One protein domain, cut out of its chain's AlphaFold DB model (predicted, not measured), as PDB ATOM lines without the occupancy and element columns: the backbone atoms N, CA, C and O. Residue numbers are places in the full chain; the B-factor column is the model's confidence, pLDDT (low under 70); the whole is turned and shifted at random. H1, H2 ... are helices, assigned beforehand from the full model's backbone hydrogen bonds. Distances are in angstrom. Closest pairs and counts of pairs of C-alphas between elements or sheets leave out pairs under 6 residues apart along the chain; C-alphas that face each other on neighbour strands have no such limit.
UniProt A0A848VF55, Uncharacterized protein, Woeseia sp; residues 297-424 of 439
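This is residues 297 to 424 of the 439 residues of an uncharacterized protein of Woeseia sp (UniProt A0A848VF55). Three helices, H3, H4 and H5, make an up-and-down bundle at one end of the longest axis, and a helical hairpin, H1 and H2, packs on it where H2 meets the first half of H3. At the other end a small pair, H6 and H7, is joined to the bundle by the long link of residues 375 to 388, which runs back from the far end of H5. The 128 printed residues hold seven named helices, H1 to H7 in chain order, and no named strand; the class is all helix. The whole is compact, with a radius of gyration of the C-alphas of 14.5 A and spans of 41 by 34 by 23 A.

H1, residues 297 to 305, and H2, residues 311 to 324, form a hairpin; they touch, closest at C-alphas Cys 304 and Cys 312, 4.5 A apart, at a shallow tilt of 34.9 degrees, only just short of steep. H3, residues 328 to 340, is the hub and touches H2 with residues 329 to 334 alone, closest at the C-alphas of Cys 323 and Cys 331, 4.6 A, opposite ways at a steep tilt of 47 degrees. H4, residues 348 to 360, forms a hairpin with H3, the C-alphas of Gly 335 and Ser 351 being closest at 4.1 A, at a shallow tilt of 16 degrees. H5, residues 364 to 374, forms a hairpin with H4, closest at the C-alphas of Cys 359 and Cys 367, 4.7 A, at a shallow tilt of 30 degrees. H3, H4 and H5 are a bundle, up and down, each running against the one before it. H6, residues 389 to 395, is close to H3 but not clearly touching, with the closest C-alphas, Trp 329 and Asp 391, 6.3 A apart. H7, residues 408 to 417, touches H6, closest at the C-alphas of Val 389 and Glu 408, 7.0 A, and is apart from H3. Every O i to N i+4 pair is within hydrogen-bond range in H1 to H5 and H7; in H6 it is 2 of 3.

H1 begins at C-alpha 297, (-5.270, 37.066, -10.585). H2 is 19.7 A long from first to last C-alpha, H3 18.7 A, H4 18.2 A, H5 15.5 A, H7 14.2 A, H1 12.4 A and H6 9.8 A. H3 begins at C-alpha 328, (-3.345, 46.397, -21.296), and H7 ends at C-alpha 417, (2.914, 28.972, -10.884).

The C-alphas farthest apart, of Gly 376 and Gly 399, are 42.6 A apart. The printed part has no cut. The links H5 to H6 and H6 to H7 are long, with 14 and 12 residues. The mean pLDDT of the printed part is 92.0, and residues 398 to 402 are under 70.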
ATOM      1  N   VAL A 297      -4.008  36.621  -9.965       93.56
ATOM      2  CA  VAL A 297      -5.270  37.066 -10.585       93.56
ATOM      3  C   VAL A 297      -6.210  35.882 -10.869       93.56
ATOM      4  O   VAL A 297      -7.379  35.990 -10.496       93.56
ATOM      5  N   PRO A 298      -5.743  34.736 -11.416       94.94
ATOM      6  CA  PRO A 298      -6.587  33.549 -11.577       94.94
ATOM      7  C   PRO A 298      -7.252  33.077 -10.277       94.94
ATOM      8  O   PRO A 298      -8.429  32.720 -10.284       94.94
ATOM      9  N   PHE A 299      -6.548  33.142  -9.140       94.50
ATOM     10  CA  PHE A 299      -7.134  32.835  -7.834       94.50
ATOM     11  C   PHE A 299      -8.345  33.727  -7.525       94.50
ATOM     12  O   PHE A 299      -9.384  33.218  -7.106       94.50
ATOM     13  N   TRP A 300      -8.250  35.039  -7.759       95.25
ATOM     14  CA  TRP A 300      -9.360  35.968  -7.518       95.25
ATOM     15  C   TRP A 300     -10.505  35.807  -8.518       95.25
ATOM     16  O   TRP A 300     -11.665  35.946  -8.130       95.25
ATOM     17  N   GLN A 301     -10.204  35.465  -9.771       95.44
ATOM     18  CA  GLN A 301     -11.217  35.114 -10.771       95.44
ATOM     19  C   GLN A 301     -12.017  33.888 -10.324       95.44
ATOM     20  O   GLN A 301     -13.248  33.941 -10.286       95.44
ATOM     21  N   GLN A 302     -11.331  32.826  -9.890       95.88
ATOM     22  CA  GLN A 302     -11.979  31.623  -9.370       95.88
ATOM     23  C   GLN A 302     -12.748  31.904  -8.077       95.88
ATOM     24  O   GLN A 302     -13.896  31.499  -7.944       95.88
ATOM     25  N   ALA A 303     -12.157  32.632  -7.128       96.44
ATOM     26  CA  ALA A 303     -12.817  32.977  -5.872       96.44
ATOM     27  C   ALA A 303     -14.085  33.818  -6.096       96.44
ATOM     28  O   ALA A 303     -15.064  33.650  -5.371       96.44
ATOM     29  N   CYS A 304     -14.084  34.708  -7.093       96.81
ATOM     30  CA  CYS A 304     -15.268  35.458  -7.500       96.81
ATOM     31  C   CYS A 304     -16.322  34.548  -8.149       96.81
ATOM     32  O   CYS A 304     -17.497  34.646  -7.807       96.81
ATOM     33  N   ALA A 305     -15.913  33.627  -9.028       95.88
ATOM     34  CA  ALA A 305     -16.819  32.648  -9.632       95.88
ATOM     35  C   ALA A 305     -17.458  31.705  -8.591       95.88
ATOM     36  O   ALA A 305     -18.627  31.347  -8.720       95.88
ATOM     37  N   ASP A 306     -16.711  31.361  -7.541       96.62
ATOM     38  CA  ASP A 306     -17.151  30.555  -6.399       96.62
ATOM     39  C   ASP A 306     -18.033  31.340  -5.395       96.62
ATOM     40  O   ASP A 306     -18.381  30.801  -4.345       96.62
ATOM     41  N   ASP A 307     -18.358  32.611  -5.669       95.06
ATOM     42  CA  ASP A 307     -19.098  33.519  -4.772       95.06
ATOM     43  C   ASP A 307     -18.467  33.644  -3.368       95.06
ATOM     44  O   ASP A 307     -19.138  33.737  -2.335       95.06
ATOM     45  N   ARG A 308     -17.126  33.632  -3.294       94.94
ATOM     46  CA  ARG A 308     -16.421  33.826  -2.021       94.94
ATOM     47  C   ARG A 308     -16.547  35.269  -1.550       94.94
ATOM     48  O   ARG A 308     -16.613  36.226  -2.326       94.94
ATOM     49  N   ARG A 309     -16.513  35.440  -0.228       91.56
ATOM     50  CA  ARG A 309     -16.708  36.730   0.445       91.56
ATOM     51  C   ARG A 309     -15.809  37.825  -0.141       91.56
ATOM     52  O   ARG A 309     -14.589  37.731  -0.060       91.56
ATOM     53  N   ARG A 310     -16.431  38.891  -0.662       89.62
ATOM     54  CA  ARG A 310     -15.776  40.065  -1.281       89.62
ATOM     55  C   ARG A 310     -14.810  39.736  -2.433       89.62
ATOM     56  O   ARG A 310     -14.086  40.620  -2.874       89.62
ATOM     57  N   ALA A 311     -14.791  38.513  -2.965       94.38
ATOM     58  CA  ALA A 311     -13.794  38.121  -3.960       94.38
ATOM     59  C   ALA A 311     -13.922  38.919  -5.267       94.38
ATOM     60  O   ALA A 311     -12.917  39.390  -5.792       94.38
ATOM     61  N   CYS A 312     -15.145  39.155  -5.746       95.38
ATOM     62  CA  CYS A 312     -15.378  39.957  -6.950       95.38
ATOM     63  C   CYS A 312     -14.994  41.437  -6.779       95.38
ATOM     64  O   CYS A 312     -14.432  42.042  -7.686       95.38
ATOM     65  N   GLU A 313     -15.244  42.012  -5.600       92.44
ATOM     66  CA  GLU A 313     -14.812  43.376  -5.272       92.44
ATOM     67  C   GLU A 313     -13.279  43.480  -5.258       92.44
ATOM     68  O   GLU A 313     -12.704  44.396  -5.850       92.44
ATOM     69  N   ARG A 314     -12.599  42.502  -4.640       91.56
ATOM     70  CA  ARG A 314     -11.131  42.429  -4.642       91.56
ATOM     71  C   ARG A 314     -10.565  42.230  -6.048       91.56
ATOM     72  O   ARG A 314      -9.573  42.873  -6.377       91.56
ATOM     73  N   LEU A 315     -11.202  41.412  -6.885       95.12
ATOM     74  CA  LEU A 315     -10.804  41.221  -8.280       95.12
ATOM     75  C   LEU A 315     -10.813  42.552  -9.049       95.12
ATOM     76  O   LEU A 315      -9.797  42.923  -9.635       95.12
ATOM     77  N   LEU A 316     -11.905  43.322  -8.954       94.88
ATOM     78  CA  LEU A 316     -12.011  44.652  -9.574       94.88
ATOM     79  C   LEU A 316     -10.940  45.624  -9.063       94.88
ATOM     80  O   LEU A 316     -10.384  46.414  -9.832       94.88
ATOM     81  N   LEU A 317     -10.635  45.580  -7.763       90.56
ATOM     82  CA  LEU A 317      -9.589  46.406  -7.167       90.56
ATOM     83  C   LEU A 317      -8.205  46.071  -7.749       90.56
ATOM     84  O   LEU A 317      -7.449  46.985  -8.097       90.56
ATOM     85  N   ILE A 318      -7.892  44.780  -7.874       90.38
ATOM     86  CA  ILE A 318      -6.612  44.264  -8.379       90.38
ATOM     87  C   ILE A 318      -6.444  44.584  -9.867       90.38
ATOM     88  O   ILE A 318      -5.464  45.227 -10.255       90.38
ATOM     89  N   GLU A 319      -7.416  44.221 -10.703       94.69
ATOM     90  CA  GLU A 319      -7.390  44.518 -12.139       94.69
ATOM     91  C   GLU A 319      -7.374  46.027 -12.401       94.69
ATOM     92  O   GLU A 319      -6.607  46.520 -13.234       94.69
ATOM     93  N   GLY A 320      -8.131  46.799 -11.618       93.38
ATOM     94  CA  GLY A 320      -8.083  48.255 -11.642       93.38
ATOM     95  C   GLY A 320      -6.688  48.803 -11.325       93.38
ATOM     96  O   GLY A 320      -6.231  49.737 -11.991       93.38
ATOM     97  N   GLY A 321      -5.983  48.219 -10.352       88.81
ATOM     98  CA  GLY A 321      -4.596  48.552 -10.011       88.81
ATOM     99  C   GLY A 321      -3.611  48.269 -11.150       88.81
ATOM    100  O   GLY A 321      -2.806  49.140 -11.513       88.81
ATOM    101  N   TYR A 322      -3.713  47.102 -11.786       90.62
ATOM    102  CA  TYR A 322      -2.902  46.758 -12.958       90.62
ATOM    103  C   TYR A 322      -3.216  47.647 -14.163       90.62
ATOM    104  O   TYR A 322      -2.298  48.133 -14.828       90.62
ATOM    105  N   CYS A 323      -4.490  47.962 -14.402       94.25
ATOM    106  CA  CYS A 323      -4.879  48.897 -15.448       94.25
ATOM    107  C   CYS A 323      -4.325  50.306 -15.180       94.25
ATOM    108  O   CYS A 323      -3.792  50.949 -16.088       94.25
ATOM    109  N   ARG A 324      -4.354  50.786 -13.922       90.31
ATOM    110  CA  ARG A 324      -3.690  52.043 -13.522       90.31
ATOM    111  C   ARG A 324      -2.189  52.022 -13.805       90.31
ATOM    112  O   ARG A 324      -1.649  53.064 -14.174       90.31
ATOM    113  N   SER A 325      -1.568  50.849 -13.733       85.56
ATOM    114  CA  SER A 325      -0.163  50.595 -14.073       85.56
ATOM    115  C   SER A 325       0.087  50.337 -15.568       85.56
ATOM    116  O   SER A 325       1.186  49.930 -15.938       85.56
ATOM    117  N   ASN A 326      -0.897  50.608 -16.436       90.12
ATOM    118  CA  ASN A 326      -0.838  50.435 -17.895       90.12
ATOM    119  C   ASN A 326      -0.642  48.984 -18.366       90.12
ATOM    120  O   ASN A 326      -0.089  48.760 -19.443       90.12
ATOM    121  N   VAL A 327      -1.125  48.004 -17.602       93.62
ATOM    122  CA  VAL A 327      -1.272  46.630 -18.096       93.62
ATOM    123  C   VAL A 327      -2.508  46.573 -18.994       93.62
ATOM    124  O   VAL A 327      -3.629  46.813 -18.541       93.62
ATOM    125  N   GLY A 328      -2.302  46.290 -20.280       95.81
ATOM    126  CA  GLY A 328      -3.345  46.397 -21.296       95.81
ATOM    127  C   GLY A 328      -4.435  45.349 -21.144       95.81
ATOM    128  O   GLY A 328      -5.615  45.685 -21.270       95.81
ATOM    129  N   TRP A 329      -4.041  44.123 -20.794       97.19
ATOM    130  CA  TRP A 329      -4.966  43.037 -20.466       97.19
ATOM    131  C   TRP A 329      -5.929  43.432 -19.337       97.19
ATOM    132  O   TRP A 329      -7.139  43.402 -19.522       97.19
ATOM    133  N   ALA A 330      -5.410  43.939 -18.215       97.00
ATOM    134  CA  ALA A 330      -6.244  44.316 -17.072       97.00
ATOM    135  C   ALA A 330      -7.214  45.465 -17.402       97.00
ATOM    136  O   ALA A 330      -8.350  45.484 -16.940       97.00
ATOM    137  N   CYS A 331      -6.804  46.422 -18.244       97.75
ATOM    138  CA  CYS A 331      -7.731  47.445 -18.732       97.75
ATOM    139  C   CYS A 331      -8.832  46.876 -19.640       97.75
ATOM    140  O   CYS A 331      -9.919  47.443 -19.680       97.75
ATOM    141  N   ASN A 332      -8.571  45.797 -20.386       98.06
ATOM    142  CA  ASN A 332      -9.607  45.128 -21.168       98.06
ATOM    143  C   ASN A 332     -10.642  44.478 -20.246       98.06
ATOM    144  O   ASN A 332     -11.827  44.755 -20.406       98.06
ATOM    145  N   GLU A 333     -10.200  43.704 -19.254       97.75
ATOM    146  CA  GLU A 333     -11.095  43.021 -18.306       97.75
ATOM    147  C   GLU A 333     -11.959  44.008 -17.515       97.75
ATOM    148  O   GLU A 333     -13.182  43.876 -17.491       97.75
ATOM    149  N   MET A 334     -11.367  45.105 -17.023       97.88
ATOM    150  CA  MET A 334     -12.126  46.204 -16.413       97.88
ATOM    151  C   MET A 334     -13.204  46.752 -17.357       97.88
ATOM    152  O   MET A 334     -14.345  46.968 -16.950       97.88
ATOM    153  N   GLY A 335     -12.869  46.955 -18.635       97.25
ATOM    154  CA  GLY A 335     -13.831  47.382 -19.648       97.25
ATOM    155  C   GLY A 335     -14.993  46.399 -19.808       97.25
ATOM    156  O   GLY A 335     -16.141  46.833 -19.923       97.25
ATOM    157  N   ILE A 336     -14.720  45.095 -19.765       97.38
ATOM    158  CA  ILE A 336     -15.746  44.053 -19.863       97.38
ATOM    159  C   ILE A 336     -16.627  44.037 -18.615       97.38
ATOM    160  O   ILE A 336     -17.848  44.070 -18.748       97.38
ATOM    161  N   HIS A 337     -16.051  44.088 -17.412       97.12
ATOM    162  CA  HIS A 337     -16.823  44.093 -16.166       97.12
ATOM    163  C   HIS A 337     -17.845  45.239 -16.101       97.12
ATOM    164  O   HIS A 337     -18.997  45.009 -15.728       97.12
ATOM    165  N   TYR A 338     -17.462  46.447 -16.533       97.38
ATOM    166  CA  TYR A 338     -18.380  47.591 -16.624       97.38
ATOM    167  C   TYR A 338     -19.361  47.513 -17.801       97.38
ATOM    168  O   TYR A 338     -20.421  48.132 -17.739       97.38
ATOM    169  N   ALA A 339     -19.048  46.779 -18.872       96.50
ATOM    170  CA  ALA A 339     -19.995  46.562 -19.965       96.50
ATOM    171  C   ALA A 339     -21.083  45.555 -19.578       96.50
ATOM    172  O   ALA A 339     -22.263  45.794 -19.820       96.50
ATOM    173  N   GLU A 340     -20.682  44.429 -18.988       95.06
ATOM    174  CA  GLU A 340     -21.582  43.325 -18.657       95.06
ATOM    175  C   GLU A 340     -22.461  43.609 -17.440       95.06
ATOM    176  O   GLU A 340     -23.577  43.103 -17.363       95.06
ATOM    177  N   GLY A 341     -21.962  44.379 -16.471       94.31
ATOM    178  CA  GLY A 341     -22.719  44.697 -15.265       94.31
ATOM    179  C   GLY A 341     -22.862  43.537 -14.268       94.31
ATOM    180  O   GLY A 341     -23.748  43.585 -13.418       94.31
ATOM    181  N   LYS A 342     -22.059  42.465 -14.393       92.56
ATOM    182  CA  LYS A 342     -22.177  41.253 -13.552       92.56
ATOM    183  C   LYS A 342     -21.611  41.440 -12.145       92.56
ATOM    184  O   LYS A 342     -22.251  41.048 -11.177       92.56
ATOM    185  N   ILE A 343     -20.408  42.009 -12.048       94.12
ATOM    186  CA  ILE A 343     -19.702  42.222 -10.770       94.12
ATOM    187  C   ILE A 343     -19.457  43.701 -10.449       94.12
ATOM    188  O   ILE A 343     -19.178  44.046  -9.306       94.12
ATOM    189  N   ALA A 344     -19.586  44.579 -11.446       93.62
ATOM    190  CA  ALA A 344     -19.585  46.030 -11.304       93.62
ATOM    191  C   ALA A 344     -20.925  46.578 -11.809       93.62
ATOM    192  O   ALA A 344     -21.577  45.937 -12.629       93.62
ATOM    193  N   ASN A 345     -21.330  47.771 -11.370       94.06
ATOM    194  CA  ASN A 345     -22.505  48.427 -11.948       94.06
ATOM    195  C   ASN A 345     -22.244  48.751 -13.424       94.06
ATOM    196  O   ASN A 345     -21.205  49.325 -13.746       94.06
ATOM    197  N   ALA A 346     -23.182  48.397 -14.306       95.88
ATOM    198  CA  ALA A 346     -23.027  48.625 -15.738       95.88
ATOM    199  C   ALA A 346     -22.839  50.122 -16.050       95.88
ATOM    200  O   ALA A 346     -23.690  50.949 -15.721       95.88
ATOM    201  N   ASP A 347     -21.740  50.456 -16.723       96.81
ATOM    202  CA  ASP A 347     -21.413  51.802 -17.184       96.81
ATOM    203  C   ASP A 347     -20.652  51.710 -18.512       96.81
ATOM    204  O   ASP A 347     -19.447  51.457 -18.573       96.81
ATOM    205  N   LEU A 348     -21.376  51.933 -19.612       95.44
ATOM    206  CA  LEU A 348     -20.810  51.840 -20.957       95.44
ATOM    207  C   LEU A 348     -19.821  52.975 -21.264       95.44
ATOM    208  O   LEU A 348     -18.959  52.814 -22.130       95.44
ATOM    209  N   VAL A 349     -19.929  54.121 -20.584       95.94
ATOM    210  CA  VAL A 349     -19.002  55.247 -20.758       95.94
ATOM    211  C   VAL A 349     -17.667  54.893 -20.118       95.94
ATOM    212  O   VAL A 349     -16.617  55.012 -20.758       95.94
ATOM    213  N   LEU A 350     -17.706  54.392 -18.885       96.00
ATOM    214  CA  LEU A 350     -16.516  53.960 -18.173       96.00
ATOM    215  C   LEU A 350     -15.879  52.736 -18.846       96.00
ATOM    216  O   LEU A 350     -14.671  52.738 -19.091       96.00
ATOM    217  N   SER A 351     -16.686  51.756 -19.259       97.00
ATOM    218  CA  SER A 351     -16.251  50.606 -20.062       97.00
ATOM    219  C   SER A 351     -15.474  51.037 -21.313       97.00
ATOM    220  O   SER A 351     -14.341  50.601 -21.538       97.00
ATOM    221  N   ARG A 352     -16.028  51.980 -22.089       96.88
ATOM    222  CA  ARG A 352     -15.373  52.540 -23.280       96.88
ATOM    223  C   ARG A 352     -14.013  53.152 -22.951       96.88
ATOM    224  O   ARG A 352     -13.053  52.908 -23.678       96.88
ATOM    225  N   SER A 353     -13.919  53.904 -21.856       97.38
ATOM    226  CA  SER A 353     -12.667  54.541 -21.430       97.38
ATOM    227  C   SER A 353     -11.573  53.518 -21.083       97.38
ATOM    228  O   SER A 353     -10.399  53.714 -21.418       97.38
ATOM    229  N   PHE A 354     -11.957  52.390 -20.477       98.19
ATOM    230  CA  PHE A 354     -11.050  51.290 -20.165       98.19
ATOM    231  C   PHE A 354     -10.575  50.573 -21.431       98.19
ATOM    232  O   PHE A 354      -9.366  50.386 -21.601       98.19
ATOM    233  N   PHE A 355     -11.472  50.285 -22.379       98.00
ATOM    234  CA  PHE A 355     -11.085  49.728 -23.678       98.00
ATOM    235  C   PHE A 355     -10.174  50.669 -24.479       98.00
ATOM    236  O   PHE A 355      -9.191  50.223 -25.073       98.00
ATOM    237  N   GLU A 356     -10.426  51.980 -24.456       97.25
ATOM    238  CA  GLU A 356      -9.543  52.984 -25.065       97.25
ATOM    239  C   GLU A 356      -8.151  52.986 -24.428       97.25
ATOM    240  O   GLU A 356      -7.137  53.116 -25.121       97.25
ATOM    241  N   ARG A 357      -8.067  52.828 -23.104       97.31
ATOM    242  CA  ARG A 357      -6.784  52.701 -22.408       97.31
ATOM    243  C   ARG A 357      -6.064  51.407 -22.785       97.31
ATOM    244  O   ARG A 357      -4.900  51.481 -23.169       97.31
ATOM    245  N   SER A 358      -6.755  50.269 -22.763       97.44
ATOM    246  CA  SER A 358      -6.226  48.970 -23.197       97.44
ATOM    247  C   SER A 358      -5.663  49.038 -24.626       97.44
ATOM    248  O   SER A 358      -4.501  48.702 -24.872       97.44
ATOM    249  N   CYS A 359      -6.422  49.629 -25.552       96.56
ATOM    250  CA  CYS A 359      -6.005  49.823 -26.937       96.56
ATOM    251  C   CYS A 359      -4.745  50.704 -27.061       96.56
ATOM    252  O   CYS A 359      -3.815  50.357 -27.788       96.56
ATOM    253  N   ARG A 360      -4.652  51.807 -26.300       96.38
ATOM    254  CA  ARG A 360      -3.462  52.686 -26.287       96.38
ATOM    255  C   ARG A 360      -2.203  52.008 -25.749       96.38
ATOM    256  O   ARG A 360      -1.109  52.361 -26.174       96.38
ATOM    257  N   THR A 361      -2.347  51.030 -24.856       92.69
ATOM    258  CA  THR A 361      -1.228  50.188 -24.384       92.69
ATOM    259  C   THR A 361      -0.842  49.084 -25.382       92.69
ATOM    260  O   THR A 361       0.037  48.266 -25.117       92.69
ATOM    261  N   GLY A 362      -1.497  49.048 -26.547       92.56
ATOM    262  CA  GLY A 362      -1.227  48.107 -27.625       92.56
ATOM    263  C   GLY A 362      -1.886  46.740 -27.450       92.56
ATOM    264  O   GLY A 362      -1.519  45.826 -28.183       92.56
ATOM    265  N   PHE A 363      -2.809  46.555 -26.498       95.56
ATOM    266  CA  PHE A 363      -3.565  45.307 -26.337       95.56
ATOM    267  C   PHE A 363      -4.710  45.269 -27.360       95.56
ATOM    268  O   PHE A 363      -5.695  46.001 -27.245       95.56
ATOM    269  N   TRP A 364      -4.536  44.466 -28.416       93.50
ATOM    270  CA  TRP A 364      -5.382  44.504 -29.615       93.50
ATOM    271  C   TRP A 364      -6.855  44.197 -29.328       93.50
ATOM    272  O   TRP A 364      -7.731  44.886 -29.856       93.50
ATOM    273  N   ASP A 365      -7.145  43.240 -28.449       94.81
ATOM    274  CA  ASP A 365      -8.520  42.879 -28.092       94.81
ATOM    275  C   ASP A 365      -9.276  44.024 -27.417       94.81
ATOM    276  O   ASP A 365     -10.471  44.190 -27.658       94.81
ATOM    277  N   GLY A 366      -8.571  44.908 -26.704       96.31
ATOM    278  CA  GLY A 366      -9.144  46.155 -26.200       96.31
ATOM    279  C   GLY A 366      -9.643  47.061 -27.332       96.31
ATOM    280  O   GLY A 366     -10.735  47.622 -27.252       96.31
ATOM    281  N   CYS A 367      -8.903  47.154 -28.445       96.88
ATOM    282  CA  CYS A 367      -9.340  47.894 -29.635       96.88
ATOM    283  C   CYS A 367     -10.546  47.229 -30.323       96.88
ATOM    284  O   CYS A 367     -11.424  47.918 -30.858       96.88
ATOM    285  N   VAL A 368     -10.592  45.894 -30.339       96.81
ATOM    286  CA  VAL A 368     -11.706  45.131 -30.916       96.81
ATOM    287  C   VAL A 368     -12.968  45.327 -30.079       96.81
ATOM    288  O   VAL A 368     -14.005  45.696 -30.634       96.81
ATOM    289  N   ASN A 369     -12.878  45.167 -28.760       97.62
ATOM    290  CA  ASN A 369     -13.983  45.366 -27.825       97.62
ATOM    291  C   ASN A 369     -14.503  46.804 -27.856       97.62
ATOM    292  O   ASN A 369     -15.713  47.007 -27.966       97.62
ATOM    293  N   LEU A 370     -13.610  47.799 -27.920       96.94
ATOM    294  CA  LEU A 370     -13.994  49.193 -28.146       96.94
ATOM    295  C   LEU A 370     -14.849  49.342 -29.410       96.94
ATOM    296  O   LEU A 370     -15.905  49.969 -29.382       96.94
ATOM    297  N   ARG A 371     -14.420  48.753 -30.531       96.69
ATOM    298  CA  ARG A 371     -15.146  48.836 -31.806       96.69
ATOM    299  C   ARG A 371     -16.491  48.110 -31.757       96.69
ATOM    300  O   ARG A 371     -17.449  48.601 -32.354       96.69
ATOM    301  N   ARG A 372     -16.567  46.954 -31.091       95.94
ATOM    302  CA  ARG A 372     -17.821  46.208 -30.890       95.94
ATOM    303  C   ARG A 372     -18.822  47.036 -30.098       95.94
ATOM    304  O   ARG A 372     -19.933  47.252 -30.579       95.94
ATOM    305  N   LEU A 373     -18.374  47.606 -28.982       93.56
ATOM    306  CA  LEU A 373     -19.183  48.479 -28.142       93.56
ATOM    307  C   LEU A 373     -19.665  49.722 -28.910       93.56
ATOM    308  O   LEU A 373     -20.843  50.060 -28.881       93.56
ATOM    309  N   GLN A 374     -18.783  50.366 -29.682       93.62
ATOM    310  CA  GLN A 374     -19.122  51.537 -30.505       93.62
ATOM    311  C   GLN A 374     -20.137  51.250 -31.612       93.62
ATOM    312  O   GLN A 374     -20.880  52.143 -32.013       93.62
ATOM    313  N   ARG A 375     -20.157  50.018 -32.123       95.06
ATOM    314  CA  ARG A 375     -21.123  49.560 -33.128       95.06
ATOM    315  C   ARG A 375     -22.442  49.089 -32.515       95.06
ATOM    316  O   ARG A 375     -23.303  48.643 -33.263       95.06
ATOM    317  N   GLY A 376     -22.594  49.175 -31.191       91.50
ATOM    318  CA  GLY A 376     -23.783  48.702 -30.486       91.50
ATOM    319  C   GLY A 376     -23.963  47.187 -30.565       91.50
ATOM    320  O   GLY A 376     -25.093  46.710 -30.527       91.50
ATOM    321  N   MET A 377     -22.872  46.429 -30.729       91.44
ATOM    322  CA  MET A 377     -22.938  44.971 -30.617       91.44
ATOM    323  C   MET A 377     -23.227  44.579 -29.162       91.44
ATOM    324  O   MET A 377     -22.864  45.313 -28.240       91.44
ATOM    325  N   GLY A 378     -23.873  43.429 -28.963       86.75
ATOM    326  CA  GLY A 378     -24.176  42.915 -27.628       86.75
ATOM    327  C   GLY A 378     -22.914  42.644 -26.801       86.75
ATOM    328  O   GLY A 378     -21.838  42.377 -27.345       86.75
ATOM    329  N   VAL A 379     -23.039  42.733 -25.476       90.38
ATOM    330  CA  VAL A 379     -21.930  42.513 -24.525       90.38
ATOM    331  C   VAL A 379     -21.406  41.075 -24.547       90.38
ATOM    332  O   VAL A 379     -20.241  40.839 -24.261       90.38
ATOM    333  N   ASP A 380     -22.232  40.132 -24.991       90.69
ATOM    334  CA  ASP A 380     -21.889  38.735 -25.266       90.69
ATOM    335  C   ASP A 380     -20.852  38.569 -26.390       90.69
ATOM    336  O   ASP A 380     -20.214  37.526 -26.505       90.69
ATOM    337  N   THR A 381     -20.657  39.602 -27.215       92.31
ATOM    338  CA  THR A 381     -19.650  39.604 -28.286       92.31
ATOM    339  C   THR A 381     -18.267  40.075 -27.832       92.31
ATOM    340  O   THR A 381     -17.326  40.065 -28.634       92.31
ATOM    341  N   LEU A 382     -18.127  40.526 -26.581       94.69
ATOM    342  CA  LEU A 382     -16.850  40.972 -26.028       94.69
ATOM    343  C   LEU A 382     -15.895  39.784 -25.862       94.69
ATOM    344  O   LEU A 382     -16.295  38.679 -25.513       94.69
ATOM    345  N   THR A 383     -14.613  40.002 -26.151       91.75
ATOM    346  CA  THR A 383     -13.585  38.956 -26.079       91.75
ATOM    347  C   THR A 383     -12.716  39.106 -24.845       91.75
ATOM    348  O   THR A 383     -12.071  40.144 -24.670       91.75
ATOM    349  N   HIS A 384     -12.643  38.026 -24.072       91.19
ATOM    350  CA  HIS A 384     -11.606  37.765 -23.081       91.19
ATOM    351  C   HIS A 384     -10.482  36.990 -23.780       91.19
ATOM    352  O   HIS A 384     -10.732  35.939 -24.370       91.19
ATOM    353  N   GLN A 385      -9.262  37.515 -23.772       90.00
ATOM    354  CA  GLN A 385      -8.073  36.809 -24.265       90.00
ATOM    355  C   GLN A 385      -7.060  36.703 -23.126       90.00
ATOM    356  O   GLN A 385      -7.058  37.575 -22.253       90.00
ATOM    357  N   PRO A 386      -6.198  35.671 -23.104       92.00
ATOM    358  CA  PRO A 386      -5.157  35.578 -22.093       92.00
ATOM    359  C   PRO A 386      -4.193  36.776 -22.182       92.00
ATOM    360  O   PRO A 386      -4.022  37.374 -23.253       92.00
ATOM    361  N   PRO A 387      -3.544  37.150 -21.066       94.56
ATOM    362  CA  PRO A 387      -2.545  38.208 -21.066       94.56
ATOM    363  C   PRO A 387      -1.368  37.853 -21.975       94.56
ATOM    364  O   PRO A 387      -0.911  36.712 -22.028       94.56
ATOM    365  N   ARG A 388      -0.822  38.853 -22.671       92.06
ATOM    366  CA  ARG A 388       0.388  38.663 -23.481       92.06
ATOM    367  C   ARG A 388       1.617  38.639 -22.582       92.06
ATOM    368  O   ARG A 388       1.601  39.172 -21.476       92.06
ATOM    369  N   VAL A 389       2.743  38.181 -23.119       89.19
ATOM    370  CA  VAL A 389       4.056  38.213 -22.445       89.19
ATOM    371  C   VAL A 389       4.411  39.615 -21.918       89.19
ATOM    372  O   VAL A 389       4.982  39.763 -20.840       89.19
ATOM    373  N   ALA A 390       4.046  40.679 -22.642       89.31
ATOM    374  CA  ALA A 390       4.235  42.055 -22.175       89.31
ATOM    375  C   ALA A 390       3.375  42.393 -20.942       89.31
ATOM    376  O   ALA A 390       3.855  43.064 -20.029       89.31
ATOM    377  N   ASP A 391       2.135  41.904 -20.897       92.19
ATOM    378  CA  ASP A 391       1.204  42.106 -19.785       92.19
ATOM    379  C   ASP A 391       1.622  41.274 -18.555       92.19
ATOM    380  O   ASP A 391       1.592  41.778 -17.430       92.19
ATOM    381  N   LEU A 392       2.120  40.047 -18.765       92.12
ATOM    382  CA  LEU A 392       2.627  39.157 -17.710       92.12
ATOM    383  C   LEU A 392       3.751  39.791 -16.876       92.12
ATOM    384  O   LEU A 392       3.805  39.594 -15.665       92.12
ATOM    385  N   ARG A 393       4.605  40.633 -17.472       89.75
ATOM    386  CA  ARG A 393       5.641  41.381 -16.727       89.75
ATOM    387  C   ARG A 393       5.070  42.375 -15.711       89.75
ATOM    388  O   ARG A 393       5.775  42.792 -14.793       89.75
ATOM    389  N   GLY A 394       3.825  42.808 -15.901       88.25
ATOM    390  CA  GLY A 394       3.077  43.606 -14.935       88.25
ATOM    391  C   GLY A 394       2.325  42.735 -13.932       88.25
ATOM    392  O   GLY A 394       2.404  42.995 -12.735       88.25
ATOM    393  N   LEU A 395       1.642  41.696 -14.420       89.56
ATOM    394  CA  LEU A 395       0.762  40.833 -13.621       89.56
ATOM    395  C   LEU A 395       1.514  39.934 -12.634       89.56
ATOM    396  O   LEU A 395       1.003  39.657 -11.559       89.56
ATOM    397  N   LEU A 396       2.729  39.495 -12.970       88.50
ATOM    398  CA  LEU A 396       3.480  38.508 -12.179       88.50
ATOM    399  C   LEU A 396       4.527  39.128 -11.247       88.50
ATOM    400  O   LEU A 396       5.369  38.411 -10.695       88.50
ATOM    401  N   ARG A 397       4.540  40.459 -11.097       77.00
ATOM    402  CA  ARG A 397       5.499  41.142 -10.219       77.00
ATOM    403  C   ARG A 397       5.295  40.667  -8.780       77.00
ATOM    404  O   ARG A 397       4.244  40.913  -8.207       77.00
ATOM    405  N   GLN A 398       6.317  40.041  -8.202       68.69
ATOM    406  CA  GLN A 398       6.396  39.746  -6.766       68.69
ATOM    407  C   GLN A 398       7.696  40.341  -6.229       68.69
ATOM    408  O   GLN A 398       8.684  40.423  -6.971       68.69
ATOM    409  N   GLY A 399       7.700  40.741  -4.956       57.72
ATOM    410  CA  GLY A 399       8.909  41.181  -4.254       57.72
ATOM    411  C   GLY A 399       9.738  42.206  -5.032       57.72
ATOM    412  O   GLY A 399      10.961  42.127  -5.044       57.72
ATOM    413  N   GLY A 400       9.103  43.116  -5.778       54.62
ATOM    414  CA  GLY A 400       9.827  44.177  -6.479       54.62
ATOM    415  C   GLY A 400      10.506  43.868  -7.802       54.62
ATOM    416  O   GLY A 400      11.139  44.760  -8.372       54.62
ATOM    417  N   LEU A 401      10.372  42.656  -8.332       64.56
ATOM    418  CA  LEU A 401      10.937  42.331  -9.637       64.56
ATOM    419  C   LEU A 401      10.141  43.040 -10.741       64.56
ATOM    420  O   LEU A 401       8.942  42.829 -10.895       64.56
ATOM    421  N   THR A 402      10.805  43.874 -11.544       66.75
ATOM    422  CA  THR A 402      10.182  44.548 -12.699       66.75
ATOM    423  C   THR A 402       9.981  43.611 -13.893       66.75
ATOM    424  O   THR A 402       9.306  44.001 -14.845       66.75
ATOM    425  N   LEU A 403      10.543  42.394 -13.832       82.88
ATOM    426  CA  LEU A 403      10.466  41.305 -14.820       82.88
ATOM    427  C   LEU A 403      10.813  41.721 -16.263       82.88
ATOM    428  O   LEU A 403      10.537  40.982 -17.205       82.88
ATOM    429  N   VAL A 404      11.419  42.899 -16.451       81.00
ATOM    430  CA  VAL A 404      11.748  43.452 -17.775       81.00
ATOM    431  C   VAL A 404      12.747  42.543 -18.482       81.00
ATOM    432  O   VAL A 404      12.493  42.135 -19.611       81.00
ATOM    433  N   ASP A 405      13.805  42.158 -17.769       83.19
ATOM    434  CA  ASP A 405      14.913  41.358 -18.301       83.19
ATOM    435  C   ASP A 405      14.696  39.842 -18.161       83.19
ATOM    436  O   ASP A 405      15.556  39.057 -18.554       83.19
ATOM    437  N   MET A 406      13.557  39.411 -17.601       86.44
ATOM    438  CA  MET A 406      13.254  37.989 -17.438       86.44
ATOM    439  C   MET A 406      12.989  37.342 -18.811       86.44
ATOM    440  O   MET A 406      12.162  37.867 -19.574       86.44
ATOM    441  N   PRO A 407      13.649  36.210 -19.134       91.81
ATOM    442  CA  PRO A 407      13.376  35.445 -20.344       91.81
ATOM    443  C   PRO A 407      11.914  34.998 -20.423       91.81
ATOM    444  O   PRO A 407      11.283  34.698 -19.413       91.81
ATOM    445  N   GLU A 408      11.376  34.910 -21.639       90.94
ATOM    446  CA  GLU A 408       9.968  34.553 -21.862       90.94
ATOM    447  C   GLU A 408       9.599  33.175 -21.295       90.94
ATOM    448  O   GLU A 408       8.553  33.045 -20.667       90.94
ATOM    449  N   ALA A 409      10.478  32.180 -21.436       89.94
ATOM    450  CA  ALA A 409      10.253  30.840 -20.894       89.94
ATOM    451  C   ALA A 409      10.122  30.839 -19.359       89.94
ATOM    452  O   ALA A 409       9.209  30.223 -18.814       89.94
ATOM    453  N   GLU A 410      10.985  31.584 -18.657       90.06
ATOM    454  CA  GLU A 410      10.901  31.736 -17.197       90.06
ATOM    455  C   GLU A 410       9.641  32.506 -16.781       90.06
ATOM    456  O   GLU A 410       9.010  32.179 -15.775       90.06
ATOM    457  N   LEU A 411       9.235  33.505 -17.572       90.94
ATOM    458  CA  LEU A 411       8.018  34.274 -17.320       90.94
ATOM    459  C   LEU A 411       6.753  33.420 -17.489       90.94
ATOM    460  O   LEU A 411       5.814  33.582 -16.714       90.94
ATOM    461  N   LEU A 412       6.723  32.519 -18.473       91.69
ATOM    462  CA  LEU A 412       5.621  31.575 -18.679       91.69
ATOM    463  C   LEU A 412       5.580  30.501 -17.588       91.69
ATOM    464  O   LEU A 412       4.509  30.250 -17.045       91.69
ATOM    465  N   ALA A 413       6.729  29.951 -17.182       90.88
ATOM    466  CA  ALA A 413       6.797  29.039 -16.037       90.88
ATOM    467  C   ALA A 413       6.234  29.703 -14.769       90.88
ATOM    468  O   ALA A 413       5.359  29.157 -14.101       90.88
ATOM    469  N   ARG A 414       6.630  30.953 -14.510       90.06
ATOM    470  CA  ARG A 414       6.076  31.760 -13.417       90.06
ATOM    471  C   ARG A 414       4.581  32.043 -13.590       90.06
ATOM    472  O   ARG A 414       3.850  32.076 -12.609       90.06
ATOM    473  N   ALA A 415       4.102  32.269 -14.813       92.38
ATOM    474  CA  ALA A 415       2.673  32.435 -15.067       92.38
ATOM    475  C   ALA A 415       1.900  31.157 -14.699       92.38
ATOM    476  O   ALA A 415       0.850  31.249 -14.064       92.38
ATOM    477  N   CYS A 416       2.449  29.983 -15.022       92.12
ATOM    478  CA  CYS A 416       1.886  28.702 -14.611       92.12
ATOM    479  C   CYS A 416       1.830  28.568 -13.078       92.12
ATOM    480  O   CYS A 416       0.774  28.239 -12.542       92.12
ATOM    481  N   ASP A 417       2.895  28.948 -12.361       89.62
ATOM    482  CA  ASP A 417       2.914  28.972 -10.884       89.62
ATOM    483  C   ASP A 417       1.862  29.930 -10.281       89.62
ATOM    484  O   ASP A 417       1.407  29.760  -9.148       89.62
ATOM    485  N   HIS A 418       1.445  30.954 -11.034       89.69
ATOM    486  CA  HIS A 418       0.344  31.855 -10.678       89.69
ATOM    487  C   HIS A 418      -1.042  31.336 -11.096       89.69
ATOM    488  O   HIS A 418      -2.030  32.045 -10.898       89.69
ATOM    489  N   GLY A 419      -1.148  30.130 -11.653       91.25
ATOM    490  CA  GLY A 419      -2.413  29.524 -12.073       91.25
ATOM    491  C   GLY A 419      -2.895  29.954 -13.460       91.25
ATOM    492  O   GLY A 419      -4.061  29.748 -13.785       91.25
ATOM    493  N   TRP A 420      -2.041  30.561 -14.291       92.88
ATOM    494  CA  TRP A 420      -2.389  30.845 -15.683       92.88
ATOM    495  C   TRP A 420      -2.274  29.574 -16.530       92.88
ATOM    496  O   TRP A 420      -1.197  29.241 -17.022       92.88
ATOM    497  N   GLU A 421      -3.395  28.888 -16.746       91.25
ATOM    498  CA  GLU A 421      -3.438  27.587 -17.436       91.25
ATOM    499  C   GLU A 421      -2.781  27.595 -18.823       91.25
ATOM    500  O   GLU A 421      -2.090  26.645 -19.191       91.25
ATOM    501  N   PHE A 422      -2.940  28.685 -19.585       90.75
ATOM    502  CA  PHE A 422      -2.368  28.807 -20.931       90.75
ATOM    503  C   PHE A 422      -0.832  28.743 -20.947       90.75
ATOM    504  O   PHE A 422      -0.245  28.474 -21.992       90.75
ATOM    505  N   ALA A 423      -0.183  29.014 -19.810       90.75
ATOM    506  CA  ALA A 423       1.265  29.041 -19.678       90.75
ATOM    507  C   ALA A 423       1.857  27.726 -19.136       90.75
ATOM    508  O   ALA A 423       3.074  27.591 -19.086       90.75
ATOM    509  N   CYS A 424       1.020  26.754 -18.749       87.38
ATOM    510  CA  CYS A 424       1.451  25.476 -18.165       87.38
ATOM    511  C   CYS A 424       1.779  24.372 -19.187       87.38
ATOM    512  O   CYS A 424       2.104  23.246 -18.793       87.38
TER     513      CYS A 424